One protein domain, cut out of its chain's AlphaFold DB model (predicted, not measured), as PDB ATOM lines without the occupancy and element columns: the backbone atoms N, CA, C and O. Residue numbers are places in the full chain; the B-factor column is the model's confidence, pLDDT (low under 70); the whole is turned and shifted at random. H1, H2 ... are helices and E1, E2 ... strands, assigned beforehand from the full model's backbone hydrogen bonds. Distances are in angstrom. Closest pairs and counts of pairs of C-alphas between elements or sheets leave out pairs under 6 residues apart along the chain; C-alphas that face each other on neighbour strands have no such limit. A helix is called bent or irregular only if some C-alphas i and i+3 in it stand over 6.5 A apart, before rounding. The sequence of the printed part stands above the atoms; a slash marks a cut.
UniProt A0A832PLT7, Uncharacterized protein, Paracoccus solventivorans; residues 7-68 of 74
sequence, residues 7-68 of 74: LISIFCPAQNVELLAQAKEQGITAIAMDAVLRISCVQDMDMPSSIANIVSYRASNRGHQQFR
ATOM      1  N   LEU A   7      17.855  89.682  38.642       89.00
ATOM      2  CA  LEU A   7      17.951  90.283  39.964       89.00
ATOM      3  C   LEU A   7      18.617  89.305  40.927       89.00
ATOM      4  O   LEU A   7      18.127  88.199  41.125       89.00
ATOM      5  N   ILE A   8      19.715  89.732  41.544       89.88
ATOM      6  CA  ILE A   8      20.444  88.960  42.553       89.88
ATOM      7  C   ILE A   8      20.273  89.693  43.879       89.88
ATOM      8  O   ILE A   8      20.663  90.855  43.990       89.88
ATOM      9  N   SER A   9      19.635  89.050  44.854       87.75
ATOM     10  CA  SER A   9      19.356  89.664  46.154       87.75
ATOM     11  C   SER A   9      19.060  88.609  47.222       87.75
ATOM     12  O   SER A   9      19.009  87.408  46.950       87.75
ATOM     13  N   ILE A  10      18.853  89.081  48.445       87.88
ATOM     14  CA  ILE A  10      18.301  88.327  49.569       87.88
ATOM     15  C   ILE A  10      16.783  88.406  49.457       87.88
ATOM     16  O   ILE A  10      16.223  89.495  49.579       87.88
ATOM     17  N   PHE A  11      16.122  87.279  49.201       86.06
ATOM     18  CA  PHE A  11      14.668  87.261  49.006       86.06
ATOM     19  C   PHE A  11      13.923  86.602  50.160       86.06
ATOM     20  O   PHE A  11      12.767  86.955  50.388       86.06
ATOM     21  N   CYS A  12      14.557  85.685  50.898       84.62
ATOM     22  CA  CYS A  12      13.893  84.873  51.920       84.62
ATOM     23  C   CYS A  12      12.633  84.193  51.341       84.62
ATOM     24  O   CYS A  12      11.510  84.504  51.750       84.62
ATOM     25  N   PRO A  13      12.779  83.273  50.369       82.00
ATOM     26  CA  PRO A  13      11.674  82.775  49.554       82.00
ATOM     27  C   PRO A  13      10.612  82.029  50.370       82.00
ATOM     28  O   PRO A  13       9.454  81.990  49.970       82.00
ATOM     29  N   ALA A  14      10.981  81.480  51.532       85.19
ATOM     30  CA  ALA A  14      10.045  80.830  52.448       85.19
ATOM     31  C   ALA A  14       9.089  81.814  53.150       85.19
ATOM     32  O   ALA A  14       8.016  81.414  53.588       85.19
ATOM     33  N   GLN A  15       9.479  83.084  53.283       86.00
ATOM     34  CA  GLN A  15       8.721  84.112  54.006       86.00
ATOM     35  C   GLN A  15       8.032  85.090  53.046       86.00
ATOM     36  O   GLN A  15       6.938  85.560  53.337       86.00
ATOM     37  N   ASN A  16       8.632  85.355  51.882       86.81
ATOM     38  CA  ASN A  16       8.189  86.399  50.954       86.81
ATOM     39  C   ASN A  16       7.661  85.826  49.629       86.81
ATOM     40  O   ASN A  16       8.150  86.159  48.547       86.81
ATOM     41  N   VAL A  17       6.647  84.961  49.700       84.88
ATOM     42  CA  VAL A  17       6.070  84.292  48.517       84.88
ATOM     43  C   VAL A  17       5.379  85.286  47.569       84.88
ATOM     44  O   VAL A  17       5.479  85.157  46.350       84.88
ATOM     45  N   GLU A  18       4.730  86.321  48.107       87.50
ATOM     46  CA  GLU A  18       4.031  87.347  47.314       87.50
ATOM     47  C   GLU A  18       4.988  88.174  46.445       87.50
ATOM     48  O   GLU A  18       4.693  88.477  45.289       87.50
ATOM     49  N   LEU A  19       6.177  88.484  46.966       85.62
ATOM     50  CA  LEU A  19       7.195  89.246  46.242       85.62
ATOM     51  C   LEU A  19       7.764  88.438  45.067       85.62
ATOM     52  O   LEU A  19       8.029  88.989  43.998       85.62
ATOM     53  N   LEU A  20       7.885  87.117  45.228       84.88
ATOM     54  CA  LEU A  20       8.259  86.215  44.137       84.88
ATOM     55  C   LEU A  20       7.170  86.131  43.065       84.88
ATOM     56  O   LEU A  20       7.493  86.062  41.879       84.88
ATOM     57  N   ALA A  21       5.892  86.168  43.457       86.00
ATOM     58  CA  ALA A  21       4.779  86.188  42.513       86.00
ATOM     59  C   ALA A  21       4.799  87.461  41.649       86.00
ATOM     60  O   ALA A  21       4.700  87.364  40.427       86.00
ATOM     61  N   GLN A  22       5.044  88.627  42.255       87.12
ATOM     62  CA  GLN A  22       5.195  89.897  41.531       87.12
ATOM     63  C   GLN A  22       6.422  89.900  40.608       87.12
ATOM     64  O   GLN A  22       6.350  90.365  39.471       87.12
ATOM     65  N   ALA A  23       7.555  89.355  41.064       85.00
ATOM     66  CA  ALA A  23       8.757  89.241  40.236       85.00
ATOM     67  C   ALA A  23       8.538  88.311  39.028       85.00
ATOM     68  O   ALA A  23       9.008  88.599  37.924       85.00
ATOM     69  N   LYS A  24       7.779  87.226  39.222       85.25
ATOM     70  CA  LYS A  24       7.376  86.301  38.158       85.25
ATOM     71  C   LYS A  24       6.433  86.965  37.152       85.25
ATOM     72  O   LYS A  24       6.632  86.789  35.954       85.25
ATOM     73  N   GLU A  25       5.446  87.728  37.619       87.44
ATOM     74  CA  GLU A  25       4.502  88.463  36.764       87.44
ATOM     75  C   GLU A  25       5.214  89.502  35.884       87.44
ATOM     76  O   GLU A  25       4.887  89.655  34.712       87.44
ATOM     77  N   GLN A  26       6.262  90.140  36.409       86.44
ATOM     78  CA  GLN A  26       7.092  91.094  35.665       86.44
ATOM     79  C   GLN A  26       8.109  90.436  34.705       86.44
ATOM     80  O   GLN A  26       8.874  91.146  34.047       86.44
ATOM     81  N   GLY A  27       8.164  89.100  34.621       85.19
ATOM     82  CA  GLY A  27       9.073  88.385  33.717       85.19
ATOM     83  C   GLY A  27      10.557  88.528  34.082       85.19
ATOM     84  O   GLY A  27      11.412  88.643  33.198       85.19
ATOM     85  N   ILE A  28      10.863  88.568  35.380       89.06
ATOM     86  CA  ILE A  28      12.210  88.795  35.923       89.06
ATOM     87  C   ILE A  28      12.809  87.470  36.386       89.06
ATOM     88  O   ILE A  28      12.131  86.644  37.000       89.06
ATOM     89  N   THR A  29      14.106  87.286  36.153       88.00
ATOM     90  CA  THR A  29      14.857  86.148  36.692       88.00
ATOM     91  C   THR A  29      15.447  86.535  38.043       88.00
ATOM     92  O   THR A  29      16.380  87.334  38.102       88.00
ATOM     93  N   ALA A  30      14.920  85.984  39.137       86.69
ATOM     94  CA  ALA A  30      15.432  86.228  40.485       86.69
ATOM     95  C   ALA A  30      16.382  85.104  40.935       86.69
ATOM     96  O   ALA A  30      16.038  83.927  40.866       86.69
ATOM     97  N   ILE A  31      17.566  85.475  41.427       87.50
ATOM     98  CA  ILE A  31      18.536  84.581  42.067       87.50
ATOM     99  C   ILE A  31      18.581  84.934  43.555       87.50
ATOM    100  O   ILE A  31      19.012  86.028  43.930       87.50
ATOM    101  N   ALA A  32      18.137  83.998  44.394       88.75
ATOM    102  CA  ALA A  32      18.131  84.154  45.841       88.75
ATOM    103  C   ALA A  32      19.473  83.751  46.459       88.75
ATOM    104  O   ALA A  32      19.820  82.572  46.498       88.75
ATOM    105  N   MET A  33      20.215  84.739  46.965       87.19
ATOM    106  CA  MET A  33      21.511  84.518  47.616       87.19
ATOM    107  C   MET A  33      21.397  83.853  48.994       87.19
ATOM    108  O   MET A  33      22.375  83.316  49.500       87.19
ATOM    109  N   ASP A  34      20.219  83.878  49.617       84.69
ATOM    110  CA  ASP A  34      19.960  83.205  50.893       84.69
ATOM    111  C   ASP A  34      19.713  81.695  50.751       84.69
ATOM    112  O   ASP A  34      19.852  80.954  51.722       84.69
ATOM    113  N   ALA A  35      19.406  81.232  49.537       83.56
ATOM    114  CA  ALA A  35      19.152  79.827  49.230       83.56
ATOM    115  C   ALA A  35      20.378  79.104  48.630       83.56
ATOM    116  O   ALA A  35      20.239  78.008  48.082       83.56
ATOM    117  N   VAL A  36      21.574  79.701  48.702       83.88
ATOM    118  CA  VAL A  36      22.814  79.078  48.211       83.88
ATOM    119  C   VAL A  36      23.102  77.797  49.003       83.88
ATOM    120  O   VAL A  36      23.074  77.773  50.234       83.88
ATOM    121  N   LEU A  37      23.368  76.704  48.282       82.25
ATOM    122  CA  LEU A  37      23.673  75.401  48.874       82.25
ATOM    123  C   LEU A  37      25.019  75.429  49.607       82.25
ATOM    124  O   LEU A  37      25.997  75.990  49.120       82.25
ATOM    125  N   ARG A  38      25.107  74.736  50.744       86.25
ATOM    126  CA  ARG A  38      26.345  74.628  51.533       86.25
ATOM    127  C   ARG A  38      27.260  73.512  51.013       86.25
ATOM    128  O   ARG A  38      27.474  72.517  51.699       86.25
ATOM    129  N   ILE A  39      27.783  73.671  49.795       89.56
ATOM    130  CA  ILE A  39      28.763  72.764  49.165       89.56
ATOM    131  C   ILE A  39      30.038  73.526  48.788       89.56
ATOM    132  O   ILE A  39      29.968  74.690  48.405       89.56
ATOM    133  N   SER A  40      31.204  72.876  48.867       90.00
ATOM    134  CA  SER A  40      32.510  73.551  48.763       90.00
ATOM    135  C   SER A  40      32.721  74.354  47.478       90.00
ATOM    136  O   SER A  40      33.353  75.399  47.510       90.00
ATOM    137  N   CYS A  41      32.164  73.911  46.350       89.62
ATOM    138  CA  CYS A  41      32.349  74.568  45.054       89.62
ATOM    139  C   CYS A  41      31.580  75.887  44.882       89.62
ATOM    140  O   CYS A  41      31.847  76.610  43.928       89.62
ATOM    141  N   VAL A  42      30.631  76.200  45.769       88.75
ATOM    142  CA  VAL A  42      29.867  77.462  45.736       88.75
ATOM    143  C   VAL A  42      29.983  78.238  47.049       88.75
ATOM    144  O   VAL A  42      29.254  79.205  47.255       88.75
ATOM    145  N   GLN A  43      30.909  77.844  47.933       84.06
ATOM    146  CA  GLN A  43      31.158  78.529  49.207       84.06
ATOM    147  C   GLN A  43      31.558  79.992  49.014       84.06
ATOM    148  O   GLN A  43      31.172  80.833  49.819       84.06
ATOM    149  N   ASP A  44      32.235  80.322  47.914       85.06
ATOM    150  CA  ASP A  44      32.583  81.709  47.580       85.06
ATOM    151  C   ASP A  44      31.346  82.597  47.339       85.06
ATOM    152  O   ASP A  44      31.428  83.822  47.408       85.06
ATOM    153  N   MET A  45      30.182  81.991  47.076       82.81
ATOM    154  CA  MET A  45      28.902  82.679  46.889       82.81
ATOM    155  C   MET A  45      28.032  82.694  48.161       82.81
ATOM    156  O   MET A  45      26.922  83.230  48.130       82.81
ATOM    157  N   ASP A  46      28.512  82.145  49.286       86.12
ATOM    158  CA  ASP A  46      27.795  82.094  50.569       86.12
ATOM    159  C   ASP A  46      27.823  83.461  51.283       86.12
ATOM    160  O   ASP A  46      28.596  83.737  52.201       86.12
ATOM    161  N   MET A  47      26.951  84.363  50.836       87.31
ATOM    162  CA  MET A  47      26.783  85.686  51.441       87.31
ATOM    163  C   MET A  47      26.375  85.640  52.933       87.31
ATOM    164  O   MET A  47      26.941  86.426  53.704       87.31
ATOM    165  N   PRO A  48      25.460  84.757  53.396       84.19
ATOM    166  CA  PRO A  48      25.074  84.701  54.807       84.19
ATOM    167  C   PRO A  48      26.249  84.474  55.767       84.19
ATOM    168  O   PRO A  48      26.314  85.127  56.814       84.19
ATOM    169  N   SER A  49      27.200  83.598  55.424       85.75
ATOM    170  CA  SER A  49      28.391  83.382  56.258       85.75
ATOM    171  C   SER A  49      29.343  84.583  56.244       85.75
ATOM    172  O   SER A  49      29.892  84.941  57.288       85.75
ATOM    173  N   SER A  50      29.461  85.285  55.112       86.81
ATOM    174  CA  SER A  50      30.213  86.543  55.016       86.81
ATOM    175  C   SER A  50      29.625  87.647  55.911       86.81
ATOM    176  O   SER A  50      30.351  88.287  56.679       86.81
ATOM    177  N   ILE A  51      28.295  87.825  55.907       87.81
ATOM    178  CA  ILE A  51      27.622  88.774  56.810       87.81
ATOM    179  C   ILE A  51      27.832  88.379  58.275       87.81
ATOM    180  O   ILE A  51      28.145  89.245  59.094       87.81
ATOM    181  N   ALA A  52      27.718  87.092  58.616       89.25
ATOM    182  CA  ALA A  52      27.956  86.616  59.979       89.25
ATOM    183  C   ALA A  52      29.378  86.947  60.464       89.25
ATOM    184  O   ALA A  52      29.559  87.385  61.605       89.25
ATOM    185  N   ASN A  53      30.380  86.819  59.588       88.81
ATOM    186  CA  ASN A  53      31.760  87.178  59.900       88.81
ATOM    187  C   ASN A  53      31.921  88.687  60.170       88.81
ATOM    188  O   ASN A  53      32.484  89.089  61.190       88.81
ATOM    189  N   ILE A  54      31.353  89.541  59.310       89.69
ATOM    190  CA  ILE A  54      31.393  91.003  59.476       89.69
ATOM    191  C   ILE A  54      30.694  91.436  60.769       89.69
ATOM    192  O   ILE A  54      31.211  92.282  61.505       89.69
ATOM    193  N   VAL A  55      29.517  90.876  61.053       91.12
ATOM    194  CA  VAL A  55      28.752  91.187  62.266       91.12
ATOM    195  C   VAL A  55      29.535  90.779  63.509       91.12
ATOM    196  O   VAL A  55      29.654  91.584  64.430       91.12
ATOM    197  N   SER A  56      30.135  89.588  63.512       85.56
ATOM    198  CA  SER A  56      30.930  89.086  64.639       85.56
ATOM    199  C   SER A  56      32.165  89.951  64.898       85.56
ATOM    200  O   SER A  56      32.427  90.344  66.036       85.56
ATOM    201  N   TYR A  57      32.881  90.335  63.839       90.50
ATOM    202  CA  TYR A  57      34.014  91.251  63.946       90.50
ATOM    203  C   TYR A  57      33.592  92.614  64.512       90.50
ATOM    204  O   TYR A  57      34.204  93.124  65.453       90.50
ATOM    205  N   ARG A  58      32.501  93.193  63.995       88.88
ATOM    206  CA  ARG A  58      31.963  94.466  64.498       88.88
ATOM    207  C   ARG A  58      31.502  94.366  65.951       88.88
ATOM    208  O   ARG A  58      31.737  95.308  66.703       88.88
ATOM    209  N   ALA A  59      30.871  93.263  66.344       86.81
ATOM    210  CA  ALA A  59      30.416  93.034  67.712       86.81
ATOM    211  C   ALA A  59      31.596  92.973  68.693       86.81
ATOM    212  O   ALA A  59      31.566  93.651  69.718       86.81
ATOM    213  N   SER A  60      32.668  92.257  68.334       79.75
ATOM    214  CA  SER A  60      33.908  92.214  69.121       79.75
ATOM    215  C   SER A  60      34.530  93.606  69.272       79.75
ATOM    216  O   SER A  60      34.813  94.057  70.382       79.75
ATOM    217  N   ASN A  61      34.640  94.350  68.167       77.62
ATOM    218  CA  ASN A  61      35.217  95.694  68.191       77.62
ATOM    219  C   ASN A  61      34.375  96.687  69.005       77.62
ATOM    220  O   ASN A  61      34.925  97.521  69.723       77.62
ATOM    221  N   ARG A  62      33.040  96.596  68.925       68.25
ATOM    222  CA  ARG A  62      32.135  97.388  69.769       68.25
ATOM    223  C   ARG A  62      32.283  97.025  71.242       68.25
ATOM    224  O   ARG A  62      32.344  97.931  72.062       68.25
ATOM    225  N   GLY A  63      32.403  95.738  71.566       73.69
ATOM    226  CA  GLY A  63      32.666  95.273  72.928       73.69
ATOM    227  C   GLY A  63      33.978  95.827  73.483       73.69
ATOM    228  O   GLY A  63      34.001  96.358  74.589       73.69
ATOM    229  N   HIS A  64      35.048  95.809  72.686       66.88
ATOM    230  CA  HIS A  64      36.338  96.382  73.072       66.88
ATOM    231  C   HIS A  64      36.290  97.915  73.216       66.88
ATOM    232  O   HIS A  64      36.837  98.459  74.173       66.88
ATOM    233  N   GLN A  65      35.609  98.634  72.314       63.44
ATOM    234  CA  GLN A  65      35.406 100.082  72.464       63.44
ATOM    235  C   GLN A  65      34.573 100.433  73.699       63.44
ATOM    236  O   GLN A  65      34.884 101.410  74.374       63.44
ATOM    237  N   GLN A  66      33.541  99.649  74.004       67.25
ATOM    238  CA  GLN A  66      32.666  99.882  75.149       67.25
ATOM    239  C   GLN A  66      33.330  99.514  76.483       67.25
ATOM    240  O   GLN A  66      33.027 100.131  77.501       67.25
ATOM    241  N   PHE A  67      34.257  98.552  76.482       61.69
ATOM    242  CA  PHE A  67      35.027  98.155  77.663       61.69
ATOM    243  C   PHE A  67      36.315  98.964  77.855       61.69
ATOM    244  O   PHE A  67      37.000  98.770  78.853       61.69
ATOM    245  N   ARG A  68      36.669  99.874  76.938       56.78
ATOM    246  CA  ARG A  68      37.836 100.747  77.099       56.78
ATOM    247  C   ARG A  68      37.591 101.668  78.305       56.78
ATOM    248  O   ARG A  68      36.822 102.622  78.176       56.78
TER     249      ARG A  68
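AT A GLANCE: This is residues 7 to 68 of the 74 residues of an uncharacterized protein of Paracoccus solventivorans (UniProt A0A832PLT7). A small head of two short parallel strands, E1 and E2, with H1 beside them, bears a long arm: residues 50 to 68, of which 50 to 67 belong to H3, stick out. Residues 39 to 44, between head and arm, stick out too. The 62 printed residues hold E1, H1, E2, H2, H3 in that order, mostly helix, extended, radius of gyration of the C-alphas 16.5 A, spans 54 by 28 by 17 A.

HOW THE PARTS SIT: Begin with E1, residues 7 to 9, and its parallel neighbour E2, residues 29 to 32, where N 7 and O 29 are within hydrogen-bond range at 2.8 A. With H1, residues 17 to 25, they form a strand-helix-strand unit, parallel strands joined through a helix, its crossover right-handed; the closest C-alphas of H1 and E2, Ala 23 and Ala 30, are 7.3 A apart. H2, residues 40 to 45, and H3, residues 47 to 67, meet only through their link. Every O i to N i+4 pair is within range in H1 and H3; irregular H2, C-alphas 41 and 44 being 7.6 A apart, has 0 of 2, and 2 of 3 O i to N i+3.

IN THESE COORDINATES: Find C-alpha 7 at (17.951, 90.283, 39.964); H1 measures 12.6 A, and H3 runs 30.2 A to C-alpha 67 at (35.027, 98.155, 77.663).

THE WHOLE: The printed part has no cut and no long link; pLDDT is under 70 at residues 62 and 64 to 68.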